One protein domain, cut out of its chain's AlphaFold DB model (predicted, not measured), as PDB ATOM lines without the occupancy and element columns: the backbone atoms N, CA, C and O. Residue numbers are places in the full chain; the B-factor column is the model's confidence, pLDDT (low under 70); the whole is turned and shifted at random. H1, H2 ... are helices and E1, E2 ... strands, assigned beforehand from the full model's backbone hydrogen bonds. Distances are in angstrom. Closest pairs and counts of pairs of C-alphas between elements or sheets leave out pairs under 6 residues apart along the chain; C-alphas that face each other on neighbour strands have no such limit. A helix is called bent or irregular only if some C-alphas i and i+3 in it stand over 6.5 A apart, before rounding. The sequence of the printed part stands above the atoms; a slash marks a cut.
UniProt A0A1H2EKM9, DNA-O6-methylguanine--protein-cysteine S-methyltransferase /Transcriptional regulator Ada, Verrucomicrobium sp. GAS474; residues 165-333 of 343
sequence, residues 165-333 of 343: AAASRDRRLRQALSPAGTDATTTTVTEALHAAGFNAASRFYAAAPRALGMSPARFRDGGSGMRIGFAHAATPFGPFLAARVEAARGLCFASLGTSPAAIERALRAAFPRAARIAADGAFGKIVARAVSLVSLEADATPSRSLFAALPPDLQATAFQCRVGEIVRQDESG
ATOM      1  N   ALA A 165     -40.821  42.459 -46.344       91.00
ATOM      2  CA  ALA A 165     -41.706  41.405 -46.852       91.00
ATOM      3  C   ALA A 165     -42.287  40.495 -45.749       91.00
ATOM      4  O   ALA A 165     -43.347  39.896 -45.941       91.00
ATOM      5  N   ALA A 166     -41.613  40.358 -44.605       85.38
ATOM      6  CA  ALA A 166     -42.149  39.670 -43.433       85.38
ATOM      7  C   ALA A 166     -43.225  40.526 -42.752       85.38
ATOM      8  O   ALA A 166     -44.379  40.111 -42.684       85.38
ATOM      9  N   ALA A 167     -42.891  41.759 -42.369       81.81
ATOM     10  CA  ALA A 167     -43.811  42.651 -41.671       81.81
ATOM     11  C   ALA A 167     -45.025  43.059 -42.528       81.81
ATOM     12  O   ALA A 167     -46.131  43.196 -42.008       81.81
ATOM     13  N   SER A 168     -44.871  43.168 -43.855       86.44
ATOM     14  CA  SER A 168     -46.007  43.374 -44.766       86.44
ATOM     15  C   SER A 168     -46.967  42.179 -44.792       86.44
ATOM     16  O   SER A 168     -48.176  42.389 -44.868       86.44
ATOM     17  N   ARG A 169     -46.463  40.940 -44.679       85.88
ATOM     18  CA  ARG A 169     -47.297  39.732 -44.542       85.88
ATOM     19  C   ARG A 169     -48.003  39.708 -43.188       85.88
ATOM     20  O   ARG A 169     -49.210  39.496 -43.146       85.88
ATOM     21  N   ASP A 170     -47.284  40.002 -42.107       80.44
ATOM     22  CA  ASP A 170     -47.846  40.078 -40.753       80.44
ATOM     23  C   ASP A 170     -48.955  41.147 -40.669       80.44
ATOM     24  O   ASP A 170     -49.999  40.923 -40.059       80.44
ATOM     25  N   ARG A 171     -48.784  42.290 -41.351       80.25
ATOM     26  CA  ARG A 171     -49.819  43.327 -41.502       80.25
ATOM     27  C   ARG A 171     -51.038  42.828 -42.283       80.25
ATOM     28  O   ARG A 171     -52.154  42.998 -41.799       80.25
ATOM     29  N   ARG A 172     -50.847  42.188 -43.446       82.25
ATOM     30  CA  ARG A 172     -51.961  41.615 -44.231       82.25
ATOM     31  C   ARG A 172     -52.724  40.550 -43.447       82.25
ATOM     32  O   ARG A 172     -53.946  40.521 -43.511       82.25
ATOM     33  N   LEU A 173     -52.021  39.730 -42.671       80.06
ATOM     34  CA  LEU A 173     -52.623  38.719 -41.805       80.06
ATOM     35  C   LEU A 173     -53.540  39.334 -40.745       80.06
ATOM     36  O   LEU A 173     -54.658  38.866 -40.557       80.06
ATOM     37  N   ARG A 174     -53.092  40.400 -40.077       78.62
ATOM     38  CA  ARG A 174     -53.914  41.131 -39.097       78.62
ATOM     39  C   ARG A 174     -55.160  41.735 -39.727       78.62
ATOM     40  O   ARG A 174     -56.205  41.727 -39.096       78.62
ATOM     41  N   GLN A 175     -55.042  42.249 -40.951       78.94
ATOM     42  CA  GLN A 175     -56.171  42.795 -41.706       78.94
ATOM     43  C   GLN A 175     -57.170  41.687 -42.077       78.94
ATOM     44  O   GLN A 175     -58.358  41.846 -41.823       78.94
ATOM     45  N   ALA A 176     -56.692  40.546 -42.587       78.06
ATOM     46  CA  ALA A 176     -57.523  39.404 -42.985       78.06
ATOM     47  C   ALA A 176     -58.134  38.608 -41.811       78.06
ATOM     48  O   ALA A 176     -59.082  37.859 -42.016       78.06
ATOM     49  N   LEU A 177     -57.601  38.751 -40.591       76.38
ATOM     50  CA  LEU A 177     -58.163  38.180 -39.358       76.38
ATOM     51  C   LEU A 177     -58.873  39.224 -38.471       76.38
ATOM     52  O   LEU A 177     -59.230  38.903 -37.338       76.38
ATOM     53  N   SER A 178     -59.030  40.470 -38.929       72.38
ATOM     54  CA  SER A 178     -59.630  41.546 -38.131       72.38
ATOM     55  C   SER A 178     -61.149  41.363 -38.027       72.38
ATOM     56  O   SER A 178     -61.808  41.394 -39.069       72.38
ATOM     57  N   PRO A 179     -61.742  41.276 -36.818       64.19
ATOM     58  CA  PRO A 179     -63.195  41.147 -36.657       64.19
ATOM     59  C   PRO A 179     -63.987  42.283 -37.321       64.19
ATOM     60  O   PRO A 179     -65.100  42.078 -37.783       64.19
ATOM     61  N   ALA A 180     -63.396  43.478 -37.406       57.91
ATOM     62  CA  ALA A 180     -63.999  44.659 -38.025       57.91
ATOM     63  C   ALA A 180     -63.910  44.689 -39.570       57.91
ATOM     64  O   ALA A 180     -64.229  45.713 -40.170       57.91
ATOM     65  N   GLY A 181     -63.413  43.624 -40.212       49.59
ATOM     66  CA  GLY A 181     -63.225  43.536 -41.668       49.59
ATOM     67  C   GLY A 181     -63.837  42.297 -42.327       49.59
ATOM     68  O   GLY A 181     -63.590  42.072 -43.508       49.59
ATOM     69  N   THR A 182     -64.598  41.492 -41.583       47.06
ATOM     70  CA  THR A 182     -65.214  40.245 -42.064       47.06
ATOM     71  C   THR A 182     -66.633  40.109 -41.533       47.06
ATOM     72  O   THR A 182     -66.828  40.212 -40.321       47.06
ATOM     73  N   ASP A 183     -67.581  39.719 -42.387       49.28
ATOM     74  CA  ASP A 183     -68.743  38.969 -41.911       49.28
ATOM     75  C   ASP A 183     -68.219  37.688 -41.251       49.28
ATOM     76  O   ASP A 183     -67.619  36.828 -41.904       49.28
ATOM     77  N   ALA A 184     -68.375  37.592 -39.928       49.50
ATOM     78  CA  ALA A 184     -67.676  36.603 -39.097       49.50
ATOM     79  C   ALA A 184     -68.024  35.136 -39.431       49.50
ATOM     80  O   ALA A 184     -67.346  34.216 -38.969       49.50
ATOM     81  N   THR A 185     -69.070  34.934 -40.231       48.19
ATOM     82  CA  THR A 185     -69.621  33.650 -40.669       48.19
ATOM     83  C   THR A 185     -68.813  32.988 -41.790       48.19
ATOM     84  O   THR A 185     -68.773  31.762 -41.850       48.19
ATOM     85  N   THR A 186     -68.179  33.764 -42.680       50.09
ATOM     86  CA  THR A 186     -67.791  33.247 -44.010       50.09
ATOM     87  C   THR A 186     -66.295  32.967 -44.161       50.09
ATOM     88  O   THR A 186     -65.929  31.926 -44.693       50.09
ATOM     89  N   THR A 187     -65.407  33.849 -43.685       57.25
ATOM     90  CA  THR A 187     -63.960  33.698 -43.937       57.25
ATOM     91  C   THR A 187     -63.304  32.694 -42.986       57.25
ATOM     92  O   THR A 187     -63.113  32.954 -41.785       57.25
ATOM     93  N   THR A 188     -62.890  31.539 -43.514       67.81
ATOM     94  CA  THR A 188     -62.110  30.570 -42.734       67.81
ATOM     95  C   THR A 188     -60.719  31.112 -42.395       67.81
ATOM     96  O   THR A 188     -60.162  31.975 -43.079       67.81
ATOM     97  N   VAL A 189     -60.095  30.562 -41.344       67.31
ATOM     98  CA  VAL A 189     -58.685  30.864 -41.035       67.31
ATOM     99  C   VAL A 189     -57.801  30.568 -42.254       67.31
ATOM    100  O   VAL A 189     -56.899  31.348 -42.533       67.31
ATOM    101  N   THR A 190     -58.102  29.501 -43.004       67.38
ATOM    102  CA  THR A 190     -57.401  29.062 -44.221       67.38
ATOM    103  C   THR A 190     -57.405  30.123 -45.328       67.38
ATOM    104  O   THR A 190     -56.341  30.454 -45.854       67.38
ATOM    105  N   GLU A 191     -58.562  30.710 -45.642       69.62
ATOM    106  CA  GLU A 191     -58.672  31.802 -46.624       69.62
ATOM    107  C   GLU A 191     -57.875  33.035 -46.201       69.62
ATOM    108  O   GLU A 191     -57.151  33.613 -47.015       69.62
ATOM    109  N   ALA A 192     -57.928  33.398 -44.914       69.50
ATOM    110  CA  ALA A 192     -57.137  34.502 -44.383       69.50
ATOM    111  C   ALA A 192     -55.618  34.265 -44.535       69.50
ATOM    112  O   ALA A 192     -54.864  35.229 -44.682       69.50
ATOM    113  N   LEU A 193     -55.147  33.006 -44.580       69.31
ATOM    114  CA  LEU A 193     -53.733  32.685 -44.842       69.31
ATOM    115  C   LEU A 193     -53.369  32.953 -46.299       69.31
ATOM    116  O   LEU A 193     -52.322  33.540 -46.585       69.31
ATOM    117  N   HIS A 194     -54.243  32.521 -47.210       66.62
ATOM    118  CA  HIS A 194     -54.071  32.704 -48.644       66.62
ATOM    119  C   HIS A 194     -54.090  34.197 -48.993       66.62
ATOM    120  O   HIS A 194     -53.136  34.710 -49.582       66.62
ATOM    121  N   ALA A 195     -55.096  34.927 -48.499       67.88
ATOM    122  CA  ALA A 195     -55.195  36.378 -48.618       67.88
ATOM    123  C   ALA A 195     -53.974  37.104 -48.024       67.88
ATOM    124  O   ALA A 195     -53.496  38.083 -48.599       67.88
ATOM    125  N   ALA A 196     -53.420  36.629 -46.904       67.06
ATOM    126  CA  ALA A 196     -52.231  37.225 -46.299       67.06
ATOM    127  C   ALA A 196     -50.919  36.956 -47.064       67.06
ATOM    128  O   ALA A 196     -49.949  37.688 -46.853       67.06
ATOM    129  N   GLY A 197     -50.869  35.954 -47.948       64.81
ATOM    130  CA  GLY A 197     -49.655  35.554 -48.667       64.81
ATOM    131  C   GLY A 197     -48.811  34.507 -47.930       64.81
ATOM    132  O   GLY A 197     -47.581  34.632 -47.859       64.81
ATOM    133  N   PHE A 198     -49.459  33.488 -47.351       66.62
ATOM    134  CA  PHE A 198     -48.815  32.276 -46.828       66.62
ATOM    135  C   PHE A 198     -49.076  31.066 -47.735       66.62
ATOM    136  O   PHE A 198     -50.130  30.444 -47.666       66.62
ATOM    137  N   ASN A 199     -48.064  30.642 -48.494       62.47
ATOM    138  CA  ASN A 199     -48.127  29.459 -49.365       62.47
ATOM    139  C   ASN A 199     -48.210  28.107 -48.604       62.47
ATOM    140  O   ASN A 199     -48.149  27.058 -49.236       62.47
ATOM    141  N   ALA A 200     -48.233  28.101 -47.264       65.69
ATOM    142  CA  ALA A 200     -48.296  26.890 -46.436       65.69
ATOM    143  C   ALA A 200     -48.762  27.194 -44.999       65.69
ATOM    144  O   ALA A 200     -48.189  28.058 -44.324       65.69
ATOM    145  N   ALA A 201     -49.733  26.425 -44.492       63.97
ATOM    146  CA  ALA A 201     -50.304  26.601 -43.152       63.97
ATOM    147  C   ALA A 201     -49.295  26.366 -42.008       63.97
ATOM    148  O   ALA A 201     -49.333  27.062 -40.996       63.97
ATOM    149  N   SER A 202     -48.335  25.449 -42.169       59.91
ATOM    150  CA  SER A 202     -47.288  25.182 -41.166       59.91
ATOM    151  C   SER A 202     -46.397  26.405 -40.909       59.91
ATOM    152  O   SER A 202     -46.147  26.783 -39.763       59.91
ATOM    153  N   ARG A 203     -45.977  27.094 -41.981       63.00
ATOM    154  CA  ARG A 203     -45.184  28.336 -41.903       63.00
ATOM    155  C   ARG A 203     -45.974  29.485 -41.282       63.00
ATOM    156  O   ARG A 203     -45.377  30.364 -40.667       63.00
ATOM    157  N   PHE A 204     -47.295  29.464 -41.435       61.84
ATOM    158  CA  PHE A 204     -48.198  30.391 -40.776       61.84
ATOM    159  C   PHE A 204     -48.293  30.126 -39.269       61.84
ATOM    160  O   PHE A 204     -47.980  31.030 -38.500       61.84
ATOM    161  N   TYR A 205     -48.640  28.914 -38.820       65.06
ATOM    162  CA  TYR A 205     -48.794  28.635 -37.384       65.06
ATOM    163  C   TYR A 205     -47.487  28.831 -36.593       65.06
ATOM    164  O   TYR A 205     -47.529  29.286 -35.451       65.06
ATOM    165  N   ALA A 206     -46.321  28.608 -37.212       63.56
ATOM    166  CA  ALA A 206     -45.015  28.917 -36.617       63.56
ATOM    167  C   ALA A 206     -44.696  30.430 -36.524       63.56
ATOM    168  O   ALA A 206     -43.884  30.846 -35.693       63.56
ATOM    169  N   ALA A 207     -45.303  31.263 -37.376       65.19
ATOM    170  CA  ALA A 207     -45.089  32.712 -37.413       65.19
ATOM    171  C   ALA A 207     -46.151  33.493 -36.620       65.19
ATOM    172  O   ALA A 207     -45.823  34.463 -35.937       65.19
ATOM    173  N   ALA A 208     -47.414  33.070 -36.678       66.06
ATOM    174  CA  ALA A 208     -48.553  33.858 -36.227       66.06
ATOM    175  C   ALA A 208     -48.531  34.245 -34.735       66.06
ATOM    176  O   ALA A 208     -48.810  35.408 -34.453       66.06
ATOM    177  N   PRO A 209     -48.106  33.394 -33.776       68.88
ATOM    178  CA  PRO A 209     -47.956  33.820 -32.382       68.88
ATOM    179  C   PRO A 209     -46.971  34.987 -32.211       68.88
ATOM    180  O   PRO A 209     -47.215  35.887 -31.411       68.88
ATOM    181  N   ARG A 210     -45.894  35.029 -33.015       70.06
ATOM    182  CA  ARG A 210     -44.914  36.134 -33.041       70.06
ATOM    183  C   ARG A 210     -45.417  37.364 -33.802       70.06
ATOM    184  O   ARG A 210     -44.937  38.466 -33.551       70.06
ATOM    185  N   ALA A 211     -46.328  37.163 -34.754       70.56
ATOM    186  CA  ALA A 211     -46.902  38.211 -35.593       70.56
ATOM    187  C   ALA A 211     -48.145  38.871 -34.976       70.56
ATOM    188  O   ALA A 211     -48.441  40.004 -35.337       70.56
ATOM    189  N   LEU A 212     -48.867  38.187 -34.078       76.88
ATOM    190  CA  LEU A 212     -50.153  38.617 -33.506       76.88
ATOM    191  C   LEU A 212     -50.123  38.821 -31.979       76.88
ATOM    192  O   LEU A 212     -51.008  39.488 -31.447       76.88
ATOM    193  N   GLY A 213     -49.149  38.239 -31.267       80.00
ATOM    194  CA  GLY A 213     -49.107  38.205 -29.795       80.00
ATOM    195  C   GLY A 213     -50.078  37.197 -29.156       80.00
ATOM    196  O   GLY A 213     -50.180  37.127 -27.937       80.00
ATOM    197  N   MET A 214     -50.804  36.422 -29.966       85.12
ATOM    198  CA  MET A 214     -51.788  35.414 -29.550       85.12
ATOM    199  C   MET A 214     -51.993  34.373 -30.666       85.12
ATOM    200  O   MET A 214     -51.421  34.501 -31.750       85.12
ATOM    201  N   SER A 215     -52.807  33.337 -30.431       84.06
ATOM    202  CA  SER A 215     -53.169  32.387 -31.492       84.06
ATOM    203  C   SER A 215     -54.092  33.038 -32.541       84.06
ATOM    204  O   SER A 215     -54.888  33.913 -32.193       84.06
ATOM    205  N   PRO A 216     -54.050  32.608 -33.817       82.06
ATOM    206  CA  PRO A 216     -54.906  33.168 -34.867       82.06
ATOM    207  C   PRO A 216     -56.397  33.049 -34.584       82.06
ATOM    208  O   PRO A 216     -57.143  33.995 -34.817       82.06
ATOM    209  N   ALA A 217     -56.810  31.897 -34.044       82.69
ATOM    210  CA  ALA A 217     -58.185  31.662 -33.636       82.69
ATOM    211  C   ALA A 217     -58.629  32.729 -32.630       82.69
ATOM    212  O   ALA A 217     -59.640  33.375 -32.862       82.69
ATOM    213  N   ARG A 218     -57.823  33.001 -31.591       87.50
ATOM    214  CA  ARG A 218     -58.121  34.014 -30.568       87.50
ATOM    215  C   ARG A 218     -58.075  35.451 -31.097       87.50
ATOM    216  O   ARG A 218     -58.832  36.286 -30.614       87.50
ATOM    217  N   PHE A 219     -57.229  35.742 -32.088       86.06
ATOM    218  CA  PHE A 219     -57.204  37.050 -32.755       86.06
ATOM    219  C   PHE A 219     -58.511  37.297 -33.525       86.06
ATOM    220  O   PHE A 219     -59.168  38.310 -33.296       86.06
ATOM    221  N   ARG A 220     -58.938  36.327 -34.349       83.44
ATOM    222  CA  ARG A 220     -60.239  36.350 -35.044       83.44
ATOM    223  C   ARG A 220     -61.417  36.345 -34.061       83.44
ATOM    224  O   ARG A 220     -62.429  36.988 -34.305       83.44
ATOM    225  N   ASP A 221     -61.260  35.694 -32.909       86.69
ATOM    226  CA  ASP A 221     -62.209  35.692 -31.786       86.69
ATOM    227  C   ASP A 221     -62.208  37.017 -30.981       86.69
ATOM    228  O   ASP A 221     -62.622  37.060 -29.824       86.69
ATOM    229  N   GLY A 222     -61.709  38.114 -31.564       86.94
ATOM    230  CA  GLY A 222     -61.718  39.449 -30.965       86.94
ATOM    231  C   GLY A 222     -60.816  39.609 -29.744       86.94
ATOM    232  O   GLY A 222     -61.103  40.436 -28.881       86.94
ATOM    233  N   GLY A 223     -59.745  38.821 -29.638       89.12
ATOM    234  CA  GLY A 223     -58.832  38.851 -28.495       89.12
ATOM    235  C   GLY A 223     -59.382  38.177 -27.237       89.12
ATOM    236  O   GLY A 223     -58.908  38.489 -26.150       89.12
ATOM    237  N   SER A 224     -60.359  37.274 -27.373       91.88
ATOM    238  CA  SER A 224     -61.044  36.571 -26.276       91.88
ATOM    239  C   SER A 224     -60.125  36.154 -25.116       91.88
ATOM    240  O   SER A 224     -59.147  35.419 -25.296       91.88
ATOM    241  N   GLY A 225     -60.413  36.677 -23.920       90.19
ATOM    242  CA  GLY A 225     -59.662  36.413 -22.685       90.19
ATOM    243  C   GLY A 225     -58.305  37.124 -22.559       90.19
ATOM    244  O   GLY A 225     -57.621  36.953 -21.552       90.19
ATOM    245  N   MET A 226     -57.874  37.919 -23.545       93.56
ATOM    246  CA  MET A 226     -56.578  38.611 -23.496       93.56
ATOM    247  C   MET A 226     -56.634  39.902 -22.687       93.56
ATOM    248  O   MET A 226     -57.594  40.667 -22.749       93.56
ATOM    249  N   ARG A 227     -55.545  40.168 -21.965       95.62
ATOM    250  CA  ARG A 227     -55.279  41.446 -21.307       95.62
ATOM    251  C   ARG A 227     -54.292  42.221 -22.170       95.62
ATOM    252  O   ARG A 227     -53.210  41.711 -22.461       95.62
ATOM    253  N   ILE A 228     -54.689  43.404 -22.624       95.62
ATOM    254  CA  ILE A 228     -53.963  44.214 -23.602       95.62
ATOM    255  C   ILE A 228     -53.538  45.532 -22.951       95.62
ATOM    256  O   ILE A 228     -54.376  46.361 -22.586       95.62
ATOM    257  N   GLY A 229     -52.223  45.713 -22.834       96.00
ATOM    258  CA  GLY A 229     -51.595  46.967 -22.431       96.00
ATOM    259  C   GLY A 229     -51.265  47.805 -23.663       96.00
ATOM    260  O   GLY A 229     -50.630  47.299 -24.593       96.00
ATOM    261  N   PHE A 230     -51.684  49.070 -23.688       97.00
ATOM    262  CA  PHE A 230     -51.375  50.003 -24.776       97.00
ATOM    263  C   PHE A 230     -50.632  51.250 -24.297       97.00
ATOM    264  O   PHE A 230     -50.673  51.608 -23.121       97.00
ATOM    265  N   ALA A 231     -49.960  51.929 -25.223       96.56
ATOM    266  CA  ALA A 231     -49.356  53.230 -24.986       96.56
ATOM    267  C   ALA A 231     -49.418  54.105 -26.242       96.56
ATOM    268  O   ALA A 231     -49.216  53.623 -27.362       96.56
ATOM    269  N   HIS A 232     -49.667  55.397 -26.031       95.31
ATOM    270  CA  HIS A 232     -49.580  56.432 -27.060       95.31
ATOM    271  C   HIS A 232     -48.159  57.002 -27.145       95.31
ATOM    272  O   HIS A 232     -47.439  57.051 -26.148       95.31
ATOM    273  N   ALA A 233     -47.786  57.502 -28.321       93.25
ATOM    274  CA  ALA A 233     -46.624  58.358 -28.527       93.25
ATOM    275  C   ALA A 233     -46.916  59.415 -29.604       93.25
ATOM    276  O   ALA A 233     -47.669  59.170 -30.550       93.25
ATOM    277  N   ALA A 234     -46.287  60.585 -29.486       88.69
ATOM    278  CA  ALA A 234     -46.212  61.550 -30.579       88.69
ATOM    279  C   ALA A 234     -45.116  61.119 -31.570       88.69
ATOM    280  O   ALA A 234     -44.064  60.633 -31.156       88.69
ATOM    281  N   THR A 235     -45.351  61.290 -32.872       86.19
ATOM    282  CA  THR A 235     -44.390  60.924 -33.926       86.19
ATOM    283  C   THR A 235     -44.395  61.963 -35.052       86.19
ATOM    284  O   THR A 235     -45.376  62.701 -35.184       86.19
ATOM    285  N   PRO A 236     -43.374  61.986 -35.932       77.75
ATOM    286  CA  PRO A 236     -43.384  62.816 -37.143       77.75
ATOM    287  C   PRO A 236     -44.557  62.543 -38.105       77.75
ATOM    288  O   PRO A 236     -44.810  63.346 -38.997       77.75
ATOM    289  N   PHE A 237     -45.280  61.431 -37.927       79.62
ATOM    290  CA  PHE A 237     -46.444  61.024 -38.727       79.62
ATOM    291  C   PHE A 237     -47.774  61.241 -37.983       79.62
ATOM    292  O   PHE A 237     -48.801  60.688 -38.375       79.62
ATOM    293  N   GLY A 238     -47.754  62.015 -36.891       86.19
ATOM    294  CA  GLY A 238     -48.896  62.248 -36.008       86.19
ATOM    295  C   GLY A 238     -48.982  61.255 -34.838       86.19
ATOM    296  O   GLY A 238     -47.999  60.572 -34.520       86.19
ATOM    297  N   PRO A 239     -50.140  61.196 -34.154       91.44
ATOM    298  CA  PRO A 239     -50.405  60.251 -33.075       91.44
ATOM    299  C   PRO A 239     -50.152  58.788 -33.467       91.44
ATOM    300  O   PRO A 239     -50.606  58.313 -34.509       91.44
ATOM    301  N   PHE A 240     -49.459  58.063 -32.590       93.94
ATOM    302  CA  PHE A 240     -49.192  56.633 -32.694       93.94
ATOM    303  C   PHE A 240     -49.678  55.911 -31.442       93.94
ATOM    304  O   PHE A 240     -49.451  56.387 -30.333       93.94
ATOM    305  N   LEU A 241     -50.269  54.730 -31.617       95.44
ATOM    306  CA  LEU A 241     -50.536  53.787 -30.534       95.44
ATOM    307  C   LEU A 241     -49.871  52.450 -30.849       95.44
ATOM    308  O   LEU A 241     -50.062  51.878 -31.928       95.44
ATOM    309  N   ALA A 242     -49.161  51.919 -29.860       95.00
ATOM    310  CA  ALA A 242     -48.763  50.521 -29.801       95.00
ATOM    311  C   ALA A 242     -49.562  49.806 -28.705       95.00
ATOM    312  O   ALA A 242     -49.891  50.404 -27.680       95.00
ATOM    313  N   ALA A 243     -49.841  48.516 -28.891       94.31
ATOM    314  CA  ALA A 243     -50.363  47.649 -27.839       94.31
ATOM    315  C   ALA A 243     -49.738  46.256 -27.901       94.31
ATOM    316  O   ALA A 243     -49.337  45.793 -28.972       94.31
ATOM    317  N   ARG A 244     -49.693  45.584 -26.751       93.19
ATOM    318  CA  ARG A 244     -49.215  44.209 -26.560       93.19
ATOM    319  C   ARG A 244     -50.194  43.424 -25.686       93.19
ATOM    320  O   ARG A 244     -50.913  44.012 -24.881       93.19
ATOM    321  N   VAL A 245     -50.185  42.099 -25.802       92.25
ATOM    322  CA  VAL A 245     -50.811  41.229 -24.794       92.25
ATOM    323  C   VAL A 245     -49.867  41.172 -23.593       92.25
ATOM    324  O   VAL A 245     -48.685  40.907 -23.782       92.25
ATOM    325  N   GLU A 246     -50.364  41.391 -22.370       88.44
ATOM    326  CA  GLU A 246     -49.539  41.459 -21.144       88.44
ATOM    327  C   GLU A 246     -48.661  40.200 -20.936       88.44
ATOM    328  O   GLU A 246     -47.572  40.290 -20.379       88.44
ATOM    329  N   ALA A 247     -49.110  39.038 -21.426       84.62
ATOM    330  CA  ALA A 247     -48.428  37.742 -21.327       84.62
ATOM    331  C   ALA A 247     -47.614  37.331 -22.580       84.62
ATOM    332  O   ALA A 247     -47.189  36.180 -22.680       84.62
ATOM    333  N   ALA A 248     -47.415  38.222 -23.560       82.44
ATOM    334  CA  ALA A 248     -46.691  37.919 -24.799       82.44
ATOM    335  C   ALA A 248     -45.619  38.970 -25.127       82.44
ATOM    336  O   ALA A 248     -45.643  40.089 -24.627       82.44
ATOM    337  N   ARG A 249     -44.677  38.601 -26.005       79.62
ATOM    338  CA  ARG A 249     -43.645  39.508 -26.530       79.62
ATOM    339  C   ARG A 249     -44.035  40.061 -27.893       79.62
ATOM    340  O   ARG A 249     -44.458  39.312 -28.775       79.62
ATOM    341  N   GLY A 250     -43.755  41.340 -28.100       82.94
ATOM    342  CA  GLY A 250     -44.049  42.073 -29.319       82.94
ATOM    343  C   GLY A 250     -45.469  42.624 -29.376       82.94
ATOM    344  O   GLY A 250     -46.337  42.338 -28.553       82.94
ATOM    345  N   LEU A 251     -45.695  43.457 -30.386       88.19
ATOM    346  CA  LEU A 251     -46.939  44.200 -30.529       88.19
ATOM    347  C   LEU A 251     -48.086  43.284 -30.974       88.19
ATOM    348  O   LEU A 251     -47.968  42.582 -31.977       88.19
ATOM    349  N   CYS A 252     -49.231  43.356 -30.298       89.06
ATOM    350  CA  CYS A 252     -50.505  42.862 -30.820       89.06
ATOM    351  C   CYS A 252     -51.236  43.940 -31.641       89.06
ATOM    352  O   CYS A 252     -52.094  43.590 -32.442       89.06
ATOM    353  N   PHE A 253     -50.855  45.216 -31.531       89.75
ATOM    354  CA  PHE A 253     -51.364  46.315 -32.357       89.75
ATOM    355  C   PHE A 253     -50.302  47.404 -32.543       89.75
ATOM    356  O   PHE A 253     -49.524  47.680 -31.630       89.75
ATOM    357  N   ALA A 254     -50.289  48.041 -33.710       90.31
ATOM    358  CA  ALA A 254     -49.480  49.223 -33.993       90.31
ATOM    359  C   ALA A 254     -50.190  50.045 -35.071       90.31
ATOM    360  O   ALA A 254     -50.389  49.539 -36.175       90.31
ATOM    361  N   SER A 255     -50.575  51.287 -34.776       89.62
ATOM    362  CA  SER A 255     -51.203  52.161 -35.771       89.62
ATOM    363  C   SER A 255     -50.846  53.623 -35.560       89.62
ATOM    364  O   SER A 255     -50.725  54.102 -34.436       89.62
ATOM    365  N   LEU A 256     -50.725  54.325 -36.683       88.50
ATOM    366  CA  LEU A 256     -50.798  55.781 -36.755       88.50
ATOM    367  C   LEU A 256     -52.261  56.195 -36.972       88.50
ATOM    368  O   LEU A 256     -53.095  55.355 -37.327       88.50
ATOM    369  N   GLY A 257     -52.584  57.470 -36.773       84.25
ATOM    370  CA  GLY A 257     -53.918  58.006 -37.041       84.25
ATOM    371  C   GLY A 257     -54.032  59.496 -36.736       84.25
ATOM    372  O   GLY A 257     -53.097  60.113 -36.236       84.25
ATOM    373  N   THR A 258     -55.187  60.085 -37.042       82.69
ATOM    374  CA  THR A 258     -55.410  61.539 -36.946       82.69
ATOM    375  C   THR A 258     -55.650  62.044 -35.521       82.69
ATOM    376  O   THR A 258     -55.395  63.212 -35.247       82.69
ATOM    377  N   SER A 259     -56.108  61.193 -34.597       91.56
ATOM    378  CA  SER A 259     -56.243  61.536 -33.176       91.56
ATOM    379  C   SER A 259     -56.070  60.309 -32.268       91.56
ATOM    380  O   SER A 259     -56.413  59.197 -32.687       91.56
ATOM    381  N   PRO A 260     -55.600  60.473 -31.013       92.12
ATOM    382  CA  PRO A 260     -55.470  59.369 -30.055       92.12
ATOM    383  C   PRO A 260     -56.772  58.574 -29.875       92.12
ATOM    384  O   PRO A 260     -56.767  57.344 -29.925       92.12
ATOM    385  N   ALA A 261     -57.907  59.274 -29.765       92.62
ATOM    386  CA  ALA A 261     -59.227  58.670 -29.588       92.62
ATOM    387  C   ALA A 261     -59.696  57.849 -30.806       92.62
ATOM    388  O   ALA A 261     -60.376  56.836 -30.640       92.62
ATOM    389  N   ALA A 262     -59.326  58.243 -32.031       91.06
ATOM    390  CA  ALA A 262     -59.616  57.446 -33.224       91.06
ATOM    391  C   ALA A 262     -58.810  56.135 -33.235       91.06
ATOM    392  O   ALA A 262     -59.351  55.084 -33.580       91.06
ATOM    393  N   ILE A 263     -57.545  56.177 -32.805       92.75
ATOM    394  CA  ILE A 263     -56.678  54.992 -32.776       92.75
ATOM    395  C   ILE A 263     -57.071  54.041 -31.636       92.75
ATOM    396  O   ILE A 263     -57.104  52.830 -31.840       92.75
ATOM    397  N   GLU A 264     -57.455  54.554 -30.462       94.38
ATOM    398  CA  GLU A 264     -58.025  53.715 -29.396       94.38
ATOM    399  C   GLU A 264     -59.338  53.048 -29.809       94.38
ATOM    400  O   GLU A 264     -59.567  51.887 -29.473       94.38
ATOM    401  N   ARG A 265     -60.190  53.736 -30.580       92.69
ATOM    402  CA  ARG A 265     -61.402  53.124 -31.139       92.69
ATOM    403  C   ARG A 265     -61.054  51.976 -32.091       92.69
ATOM    404  O   ARG A 265     -61.674  50.922 -32.005       92.69
ATOM    405  N   ALA A 266     -60.035  52.147 -32.935       90.25
ATOM    406  CA  ALA A 266     -59.536  51.090 -33.816       90.25
ATOM    407  C   ALA A 266     -58.918  49.907 -33.038       90.25
ATOM    408  O   ALA A 266     -59.152  48.757 -33.401       90.25
ATOM    409  N   LEU A 267     -58.199  50.166 -31.938       92.94
ATOM    410  CA  LEU A 267     -57.702  49.122 -31.031       92.94
ATOM    411  C   LEU A 267     -58.859  48.319 -30.414       92.94
ATOM    412  O   LEU A 267     -58.831  47.091 -30.423       92.94
ATOM    413  N   ARG A 268     -59.887  49.002 -29.896       93.44
ATOM    414  CA  ARG A 268     -61.056  48.358 -29.271       93.44
ATOM    415  C   ARG A 268     -61.893  47.580 -30.295       93.44
ATOM    416  O   ARG A 268     -62.320  46.473 -29.992       93.44
ATOM    417  N   ALA A 269     -62.038  48.092 -31.518       90.00
ATOM    418  CA  ALA A 269     -62.696  47.392 -32.626       90.00
ATOM    419  C   ALA A 269     -61.910  46.167 -33.139       90.00
ATOM    420  O   ALA A 269     -62.514  45.220 -33.637       90.00
ATOM    421  N   ALA A 270     -60.579  46.149 -32.996       87.56
ATOM    422  CA  ALA A 270     -59.758  44.976 -33.300       87.56
ATOM    423  C   ALA A 270     -59.840  43.884 -32.213       87.56
ATOM    424  O   ALA A 270     -59.649  42.708 -32.520       87.56
ATOM    425  N   PHE A 271     -60.140  44.252 -30.960       92.44
ATOM    426  CA  PHE A 271     -60.193  43.325 -29.821       92.44
ATOM    427  C   PHE A 271     -61.473  43.450 -28.961       92.44
ATOM    428  O   PHE A 271     -61.379  43.637 -27.745       92.44
ATOM    429  N   PRO A 272     -62.683  43.318 -29.544       92.38
ATOM    430  CA  PRO A 272     -63.951  43.542 -28.838       92.38
ATOM    431  C   PRO A 272     -64.251  42.542 -27.706       92.38
ATOM    432  O   PRO A 272     -65.181  42.768 -26.939       92.38
ATOM    433  N   ARG A 273     -63.492  41.440 -27.585       93.44
ATOM    434  CA  ARG A 273     -63.632  40.419 -26.528       93.44
ATOM    435  C   ARG A 273     -62.374  40.254 -25.660       93.44
ATOM    436  O   ARG A 273     -62.265  39.293 -24.897       93.44
ATOM    437  N   ALA A 274     -61.430  41.195 -25.726       94.12
ATOM    438  CA  ALA A 274     -60.332  41.255 -24.764       94.12
ATOM    439  C   ALA A 274     -60.862  41.504 -23.341       94.12
ATOM    440  O   ALA A 274     -61.619  42.442 -23.102       94.12
ATOM    441  N   ALA A 275     -60.409  40.697 -22.380       95.19
ATOM    442  CA  ALA A 275     -60.786  40.803 -20.969       95.19
ATOM    443  C   ALA A 275     -60.330  42.123 -20.317       95.19
ATOM    444  O   ALA A 275     -60.855  42.521 -19.279       95.19
ATOM    445  N   ARG A 276     -59.334  42.806 -20.901       95.50
ATOM    446  CA  ARG A 276     -58.892  44.146 -20.491       95.50
ATOM    447  C   ARG A 276     -58.215  44.862 -21.657       95.50
ATOM    448  O   ARG A 276     -57.332  44.282 -22.282       95.50
ATOM    449  N   ILE A 277     -58.550  46.133 -21.884       96.56
ATOM    450  CA  ILE A 277     -57.782  47.055 -22.739       96.56
ATOM    451  C   ILE A 277     -57.523  48.331 -21.934       96.56
ATOM    452  O   ILE A 277     -58.452  49.100 -21.681       96.56
ATOM    453  N   ALA A 278     -56.273  48.539 -21.514       96.50
ATOM    454  CA  ALA A 278     -55.884  49.628 -20.616       96.50
ATOM    455  C   ALA A 278     -54.507  50.209 -20.975       96.50
ATOM    456  O   ALA A 278     -53.674  49.531 -21.579       96.50
ATOM    457  N   ALA A 279     -54.261  51.457 -20.573       95.94
ATOM    458  CA  ALA A 279     -52.947  52.071 -20.713       95.94
ATOM    459  C   ALA A 279     -51.922  51.379 -19.791       95.94
ATOM    460  O   ALA A 279     -52.202  51.117 -18.620       95.94
ATOM    461  N   ASP A 280     -50.731  51.097 -20.317       94.81
ATOM    462  CA  ASP A 280     -49.605  50.487 -19.605       94.81
ATOM    463  C   ASP A 280     -48.434  51.484 -19.580       94.81
ATOM    464  O   ASP A 280     -47.725  51.678 -20.569       94.81
ATOM    465  N   GLY A 281     -48.238  52.141 -18.433       91.88
ATOM    466  CA  GLY A 281     -47.190  53.151 -18.245       91.88
ATOM    467  C   GLY A 281     -45.762  52.591 -18.206       91.88
ATOM    468  O   GLY A 281     -44.812  53.340 -18.439       91.88
ATOM    469  N   ALA A 282     -45.580  51.290 -17.952       90.81
ATOM    470  CA  ALA A 282     -44.268  50.648 -18.040       90.81
ATOM    471  C   ALA A 282     -43.915  50.379 -19.510       90.81
ATOM    472  O   ALA A 282     -42.837  50.751 -19.976       90.81
ATOM    473  N   PHE A 283     -44.866  49.836 -20.271       92.69
ATOM    474  CA  PHE A 283     -44.764  49.683 -21.720       92.69
ATOM    475  C   PHE A 283     -44.635  51.028 -22.448       92.69
ATOM    476  O   PHE A 283     -43.866  51.126 -23.401       92.69
ATOM    477  N   GLY A 284     -45.283  52.088 -21.959       92.69
ATOM    478  CA  GLY A 284     -45.132  53.446 -22.490       92.69
ATOM    479  C   GLY A 284     -43.686  53.940 -22.524       92.69
ATOM    480  O   GLY A 284     -43.294  54.588 -23.492       92.69
ATOM    481  N   LYS A 285     -42.850  53.555 -21.548       92.19
ATOM    482  CA  LYS A 285     -41.408  53.866 -21.556       92.19
ATOM    483  C   LYS A 285     -40.669  53.131 -22.684       92.19
ATOM    484  O   LYS A 285     -39.830  53.732 -23.352       92.19
ATOM    485  N   ILE A 286     -41.018  51.866 -22.937       92.31
ATOM    486  CA  ILE A 286     -40.461  51.051 -24.034       92.31
ATOM    487  C   ILE A 286     -40.887  51.628 -25.393       92.31
ATOM    488  O   ILE A 286     -40.055  51.817 -26.279       92.31
ATOM    489  N   VAL A 287     -42.172  51.967 -25.552       92.81
ATOM    490  CA  VAL A 287     -42.719  52.556 -26.785       92.81
ATOM    491  C   VAL A 287     -42.103  53.926 -27.062       92.81
ATOM    492  O   VAL A 287     -41.640  54.154 -28.176       92.81
ATOM    493  N   ALA A 288     -42.011  54.807 -26.061       91.62
ATOM    494  CA  ALA A 288     -41.351  56.103 -26.201       91.62
ATOM    495  C   ALA A 288     -39.879  55.949 -26.617       91.62
ATOM    496  O   ALA A 288     -39.448  56.576 -27.583       91.62
ATOM    497  N   ARG A 289     -39.120  55.050 -25.969       90.69
ATOM    498  CA  ARG A 289     -37.728  54.750 -26.347       90.69
ATOM    499  C   ARG A 289     -37.619  54.247 -27.788       90.69
ATOM    500  O   ARG A 289     -36.748  54.705 -28.523       90.69
ATOM    501  N   ALA A 290     -38.497  53.334 -28.204       90.31
ATOM    502  CA  ALA A 290     -38.513  52.805 -29.564       90.31
ATOM    503  C   ALA A 290     -38.828  53.897 -30.602       90.31
ATOM    504  O   ALA A 290     -38.132  53.997 -31.609       90.31
ATOM    505  N   VAL A 291     -39.818  54.756 -30.341       89.94
ATOM    506  CA  VAL A 291     -40.163  55.903 -31.199       89.94
ATOM    507  C   VAL A 291     -39.003  56.898 -31.305       89.94
ATOM    508  O   VAL A 291     -38.665  57.315 -32.416       89.94
ATOM    509  N   SER A 292     -38.343  57.224 -30.190       87.06
ATOM    510  CA  SER A 292     -37.156  58.087 -30.186       87.06
ATOM    511  C   SER A 292     -36.003  57.483 -30.987       87.06
ATOM    512  O   SER A 292     -35.431  58.175 -31.820       87.06
ATOM    513  N   LEU A 293     -35.695  56.190 -30.820       84.50
ATOM    514  CA  LEU A 293     -34.639  55.516 -31.589       84.50
ATOM    515  C   LEU A 293     -34.927  55.514 -33.100       84.50
ATOM    516  O   LEU A 293     -34.048  55.854 -33.889       84.50
ATOM    517  N   VAL A 294     -36.163  55.206 -33.515       82.81
ATOM    518  CA  VAL A 294     -36.552  55.224 -34.940       82.81
ATOM    519  C   VAL A 294     -36.429  56.624 -35.549       82.81
ATOM    520  O   VAL A 294     -36.032  56.739 -36.713       82.81
ATOM    521  N   SER A 295     -36.738  57.658 -34.760       75.44
ATOM    522  CA  SER A 295     -36.664  59.069 -35.158       75.44
ATOM    523  C   SER A 295     -35.214  59.571 -35.226       75.44
ATOM    524  O   SER A 295     -34.805  60.099 -36.253       75.44
ATOM    525  N   LEU A 296     -34.395  59.311 -34.202       67.69
ATOM    526  CA  LEU A 296     -32.979  59.707 -34.162       67.69
ATOM    527  C   LEU A 296     -32.147  59.025 -35.262       67.69
ATOM    528  O   LEU A 296     -31.309  59.666 -35.895       67.69
ATOM    529  N   GLU A 297     -32.414  57.751 -35.568       64.31
ATOM    530  CA  GLU A 297     -31.805  57.071 -36.722       64.31
ATOM    531  C   GLU A 297     -32.222  57.691 -38.073       64.31
ATOM    532  O   GLU A 297     -31.477  57.582 -39.051       64.31
ATOM    533  N   ALA A 298     -33.389  58.347 -38.146       56.66
ATOM    534  CA  ALA A 298     -33.812  59.093 -39.331       56.66
ATOM    535  C   ALA A 298     -33.108  60.458 -39.457       56.66
ATOM    536  O   ALA A 298     -33.000  60.958 -40.574       56.66
ATOM    537  N   ASP A 299     -32.589  61.024 -38.362       48.28
ATOM    538  CA  ASP A 299     -31.839  62.286 -38.353       48.28
ATOM    539  C   ASP A 299     -30.329  62.107 -38.574       48.28
ATOM    540  O   ASP A 299     -29.725  62.854 -39.344       48.28
ATOM    541  N   ALA A 300     -29.713  61.092 -37.963       45.06
ATOM    542  CA  ALA A 300     -28.253  60.932 -37.921       45.06
ATOM    543  C   ALA A 300     -27.585  60.487 -39.245       45.06
ATOM    544  O   ALA A 300     -26.367  60.314 -39.297       45.06
ATOM    545  N   THR A 301     -28.349  60.260 -40.321       45.12
ATOM    546  CA  THR A 301     -27.868  59.547 -41.520       45.12
ATOM    547  C   THR A 301     -28.277  60.268 -42.818       45.12
ATOM    548  O   THR A 301     -29.391  60.787 -42.898       45.12
ATOM    549  N   PRO A 302     -27.475  60.223 -43.914       47.94
ATOM    550  CA  PRO A 302     -27.904  60.648 -45.264       47.94
ATOM    551  C   PRO A 302     -29.209  60.000 -45.774       47.94
ATOM    552  O   PRO A 302     -29.740  60.425 -46.798       47.94
ATOM    553  N   SER A 303     -29.729  59.002 -45.060       62.19
ATOM    554  CA  SER A 303     -31.085  58.470 -45.151       62.19
ATOM    555  C   SER A 303     -32.199  59.513 -45.071       62.19
ATOM    556  O   SER A 303     -33.205  59.301 -45.740       62.19
ATOM    557  N   ARG A 304     -32.068  60.613 -44.307       71.19
ATOM    558  CA  ARG A 304     -33.206  61.516 -44.019       71.19
ATOM    559  C   ARG A 304     -33.928  61.999 -45.278       71.19
ATOM    560  O   ARG A 304     -35.145  61.875 -45.379       71.19
ATOM    561  N   SER A 305     -33.178  62.500 -46.262       73.12
ATOM    562  CA  SER A 305     -33.748  62.986 -47.525       73.12
ATOM    563  C   SER A 305     -34.264  61.864 -48.428       73.12
ATOM    564  O   SER A 305     -35.190  62.089 -49.199       73.12
ATOM    565  N   LEU A 306     -33.699  60.658 -48.325       83.06
ATOM    566  CA  LEU A 306     -34.147  59.484 -49.074       83.06
ATOM    567  C   LEU A 306     -35.453  58.912 -48.509       83.06
ATOM    568  O   LEU A 306     -36.354  58.614 -49.282       83.06
ATOM    569  N   PHE A 307     -35.570  58.809 -47.185       84.12
ATOM    570  CA  PHE A 307     -36.789  58.383 -46.499       84.12
ATOM    571  C   PHE A 307     -37.924  59.394 -46.709       84.12
ATOM    572  O   PHE A 307     -39.021  59.002 -47.095       84.12
ATOM    573  N   ALA A 308     -37.649  60.694 -46.547       83.81
ATOM    574  CA  ALA A 308     -38.638  61.755 -46.757       83.81
ATOM    575  C   ALA A 308     -39.140  61.857 -48.214       83.81
ATOM    576  O   ALA A 308     -40.223  62.386 -48.447       83.81
ATOM    577  N   ALA A 309     -38.375  61.340 -49.184       86.88
ATOM    578  CA  ALA A 309     -38.767  61.256 -50.593       86.88
ATOM    579  C   ALA A 309     -39.588  59.993 -50.941       86.88
ATOM    580  O   ALA A 309     -40.009  59.845 -52.088       86.88
ATOM    581  N   LEU A 310     -39.817  59.075 -49.993       90.12
ATOM    582  CA  LEU A 310     -40.717  57.931 -50.180       90.12
ATOM    583  C   LEU A 310     -42.192  58.355 -50.027       90.12
ATOM    584  O   LEU A 310     -42.481  59.279 -49.266       90.12
ATOM    585  N   PRO A 311     -43.149  57.641 -50.648       91.31
ATOM    586  CA  PRO A 311     -44.575  57.788 -50.359       91.31
ATOM    587  C   PRO A 311     -44.897  57.726 -48.850       91.31
ATOM    588  O   PRO A 311     -44.344  56.866 -48.154       91.31
ATOM    589  N   PRO A 312     -45.807  58.575 -48.327       87.31
ATOM    590  CA  PRO A 312     -46.113  58.636 -46.894       87.31
ATOM    591  C   PRO A 312     -46.575  57.309 -46.281       87.31
ATOM    592  O   PRO A 312     -46.265  57.022 -45.128       87.31
ATOM    593  N   ASP A 313     -47.268  56.460 -47.044       87.75
ATOM    594  CA  ASP A 313     -47.697  55.141 -46.575       87.75
ATOM    595  C   ASP A 313     -46.515  54.171 -46.403       87.75
ATOM    596  O   ASP A 313     -46.503  53.378 -45.459       87.75
ATOM    597  N   LEU A 314     -45.478  54.267 -47.244       89.50
ATOM    598  CA  LEU A 314     -44.240  53.499 -47.081       89.50
ATOM    599  C   LEU A 314     -43.410  54.017 -45.900       89.50
ATOM    600  O   LEU A 314     -42.874  53.202 -45.144       89.50
ATOM    601  N   GLN A 315     -43.370  55.339 -45.683       87.81
ATOM    602  CA  GLN A 315     -42.763  55.945 -44.490       87.81
ATOM    603  C   GLN A 315     -43.444  55.441 -43.203       87.81
ATOM    604  O   GLN A 315     -42.780  54.890 -42.319       87.81
ATOM    605  N   ALA A 316     -44.777  55.535 -43.139       84.56
ATOM    606  CA  ALA A 316     -45.599  55.042 -42.034       84.56
ATOM    607  C   ALA A 316     -45.423  53.530 -41.796       84.56
ATOM    608  O   ALA A 316     -45.251  53.094 -40.656       84.56
ATOM    609  N   THR A 317     -45.401  52.729 -42.869       85.94
ATOM    610  CA  THR A 317     -45.162  51.278 -42.800       85.94
ATOM    611  C   THR A 317     -43.803  50.982 -42.167       85.94
ATOM    612  O   THR A 317     -43.720  50.209 -41.211       85.94
ATOM    613  N   ALA A 318     -42.732  51.605 -42.664       87.50
ATOM    614  CA  ALA A 318     -41.374  51.380 -42.175       87.50
ATOM    615  C   ALA A 318     -41.205  51.787 -40.704       87.50
ATOM    616  O   ALA A 318     -40.576  51.056 -39.935       87.50
ATOM    617  N   PHE A 319     -41.814  52.906 -40.302       87.56
ATOM    618  CA  PHE A 319     -41.846  53.363 -38.914       87.56
ATOM    619  C   PHE A 319     -42.494  52.322 -37.987       87.56
ATOM    620  O   PHE A 319     -41.852  51.853 -37.044       87.56
ATOM    621  N   GLN A 320     -43.724  51.889 -38.296       86.38
ATOM    622  CA  GLN A 320     -44.458  50.881 -37.515       86.38
ATOM    623  C   GLN A 320     -43.667  49.568 -37.382       86.38
ATOM    624  O   GLN A 320     -43.592  48.984 -36.299       86.38
ATOM    625  N   CYS A 321     -43.030  49.128 -38.471       85.50
ATOM    626  CA  CYS A 321     -42.216  47.915 -38.499       85.50
ATOM    627  C   CYS A 321     -40.972  48.022 -37.599       85.50
ATOM    628  O   CYS A 321     -40.697  47.092 -36.840       85.50
ATOM    629  N   ARG A 322     -40.241  49.147 -37.648       86.81
ATOM    630  CA  ARG A 322     -39.029  49.367 -36.837       86.81
ATOM    631  C   ARG A 322     -39.345  49.519 -35.352       86.81
ATOM    632  O   ARG A 322     -38.672  48.889 -34.540       86.81
ATOM    633  N   VAL A 323     -40.405  50.250 -34.990       88.69
ATOM    634  CA  VAL A 323     -40.884  50.317 -33.595       88.69
ATOM    635  C   VAL A 323     -41.239  48.912 -33.092       88.69
ATOM    636  O   VAL A 323     -40.777  48.500 -32.030       88.69
ATOM    637  N   GLY A 324     -41.978  48.131 -33.888       85.75
ATOM    638  CA  GLY A 324     -42.312  46.745 -33.560       85.75
ATOM    639  C   GLY A 324     -41.106  45.799 -33.478       85.75
ATOM    640  O   GLY A 324     -41.169  44.793 -32.773       85.75
ATOM    641  N   GLU A 325     -39.996  46.078 -34.164       84.00
ATOM    642  CA  GLU A 325     -38.740  45.343 -33.983       84.00
ATOM    643  C   GLU A 325     -38.024  45.734 -32.686       84.00
ATOM    644  O   GLU A 325     -37.707  44.846 -31.897       84.00
ATOM    645  N   ILE A 326     -37.839  47.028 -32.417       87.38
ATOM    646  CA  ILE A 326     -37.121  47.511 -31.227       87.38
ATOM    647  C   ILE A 326     -37.823  47.070 -29.936       87.38
ATOM    648  O   ILE A 326     -37.159  46.548 -29.044       87.38
ATOM    649  N   VAL A 327     -39.158  47.154 -29.867       87.69
ATOM    650  CA  VAL A 327     -39.938  46.629 -28.727       87.69
ATOM    651  C   VAL A 327     -39.638  45.142 -28.483       87.69
ATOM    652  O   VAL A 327     -39.381  44.741 -27.352       87.69
ATOM    653  N   ARG A 328     -39.578  44.318 -29.543       83.94
ATOM    654  CA  ARG A 328     -39.226  42.887 -29.432       83.94
ATOM    655  C   ARG A 328     -37.766  42.663 -29.024       83.94
ATOM    656  O   ARG A 328     -37.473  41.648 -28.391       83.94
ATOM    657  N   GLN A 329     -36.842  43.555 -29.386       84.00
ATOM    658  CA  GLN A 329     -35.437  43.472 -28.968       84.00
ATOM    659  C   GLN A 329     -35.260  43.834 -27.482       84.00
ATOM    660  O   GLN A 329     -34.508  43.142 -26.793       84.00
ATOM    661  N   ASP A 330     -35.980  44.846 -26.983       84.25
ATOM    662  CA  ASP A 330     -35.978  45.263 -25.570       84.25
ATOM    663  C   ASP A 330     -36.614  44.167 -24.686       84.25
ATOM    664  O   ASP A 330     -35.952  43.593 -23.822       84.25
ATOM    665  N   GLU A 331     -37.838  43.722 -25.006       81.06
ATOM    666  CA  GLU A 331     -38.552  42.663 -24.265       81.06
ATOM    667  C   GLU A 331     -37.861  41.283 -24.288       81.06
ATOM    668  O   GLU A 331     -38.204  40.397 -23.497       81.06
ATOM    669  N   SER A 332     -36.904  41.063 -25.197       77.19
ATOM    670  CA  SER A 332     -36.092  39.839 -25.258       77.19
ATOM    671  C   SER A 332     -34.696  39.976 -24.641       77.19
ATOM    672  O   SER A 332     -33.942  39.004 -24.684       77.19
ATOM    673  N   GLY A 333     -34.345  41.140 -24.082       73.62
ATOM    674  CA  GLY A 333     -33.025  41.412 -23.497       73.62
ATOM    675  C   GLY A 333     -31.879  41.438 -24.517       73.62
ATOM    676  O   GLY A 333     -30.712  41.398 -24.136       73.62
TER     677      GLY A 333
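This is residues 165 to 333 of the 343 residues of the protein "DNA-O6-methylguanine--protein-cysteine S-methyltransferase /Transcriptional regulator Ada" of Verrucomicrobium sp. GAS474 (UniProt A0A1H2EKM9). A small, curled sheet of four strands has two long helices, H6 and H8, crossing over one face and a shorter helix, H5, over the other, while H1 to H4 form a looser helical group at one end of the domain, off the sheet. Short H7 lies at the other end, at the turn between H6 and H8. The printed part has 169 residues, with eight named helices and four named strands that follow each other along the chain as H1 H2 H3 H4 E1 E2 E3 H5 E4 H6 H7 H8; the mixed sheet runs E3 E2 E1 E4 and the class is mixed, helices and strands. The whole is compact, with a radius of gyration of the C-alphas of 15.9 A and spans of 48 by 34 by 33 A.

H1, residues 165 to 176, begins at C-alpha 165 (-41.706, 41.405, -46.852). H2 is residues 189 to 196, H3 201 to 212 and H4 216 to 220; H3 is irregular, with C-alphas 206 and 209 7.1 A apart. E1, residues 227 to 235, is 25.6 A long and begins at C-alpha 227 (-55.279, 41.446, -21.307). E2 is 238 to 245, 23.9 A, and E3 253 to 256. H5 is 260 to 270, E4 276 to 279, H6 281 to 299, 26.9 A, and H7 303 to 308. H8, residues 312 to 331, 28.7 A, ends at C-alpha 331 (-38.552, 42.663, -24.265).

E1 E2 E3 form a meander, each strand the antiparallel neighbour of the one before; N 231 and O 242 are 2.9 A apart, N 243 and O 253 2.9 A. E4 is parallel to E1, with N 228 and O 276 at 2.8 A. E3, H5, E4 make a split strand-helix-strand unit, E2 and E1 lying between its strands, with a right-handed crossover. The sheet is the inner one of three layers, helices on both faces: H5, height over the sheet 8.0 A, is on the opposite face from H6, 9.1 A, and H8, 9.6 A. H6 touches H8 with residues 286 to 294 alone, at a steep tilt of 52 degrees, opposite ways; their closest C-alphas, of Ala 290 and Val 323, are 5.3 A apart. H1 touches H2, closest C-alphas Leu 173 and Ala 196, 4.8 A. H3 and H4 only just touch, only at the corner, with 3 pairs of C-alphas within 8 A, the closest those of Ala 208 and Pro 216, 6.5 A. Every O i to N i+4 pair is within hydrogen-bond range in H2, H4, H5 and H7; the counts are 7 of 8 in H1, 6 of 8 in H3, 13 of 15 in H6 and 15 of 16 in H8.

The two C-alphas farthest apart, of Thr 185 and Pro 302, are 49.9 A apart. The printed part has no cut, and its one long link is H1 to H2. Mean pLDDT of the printed part is 81.1; residues 179 to 209 and 296 to 303 are under 70.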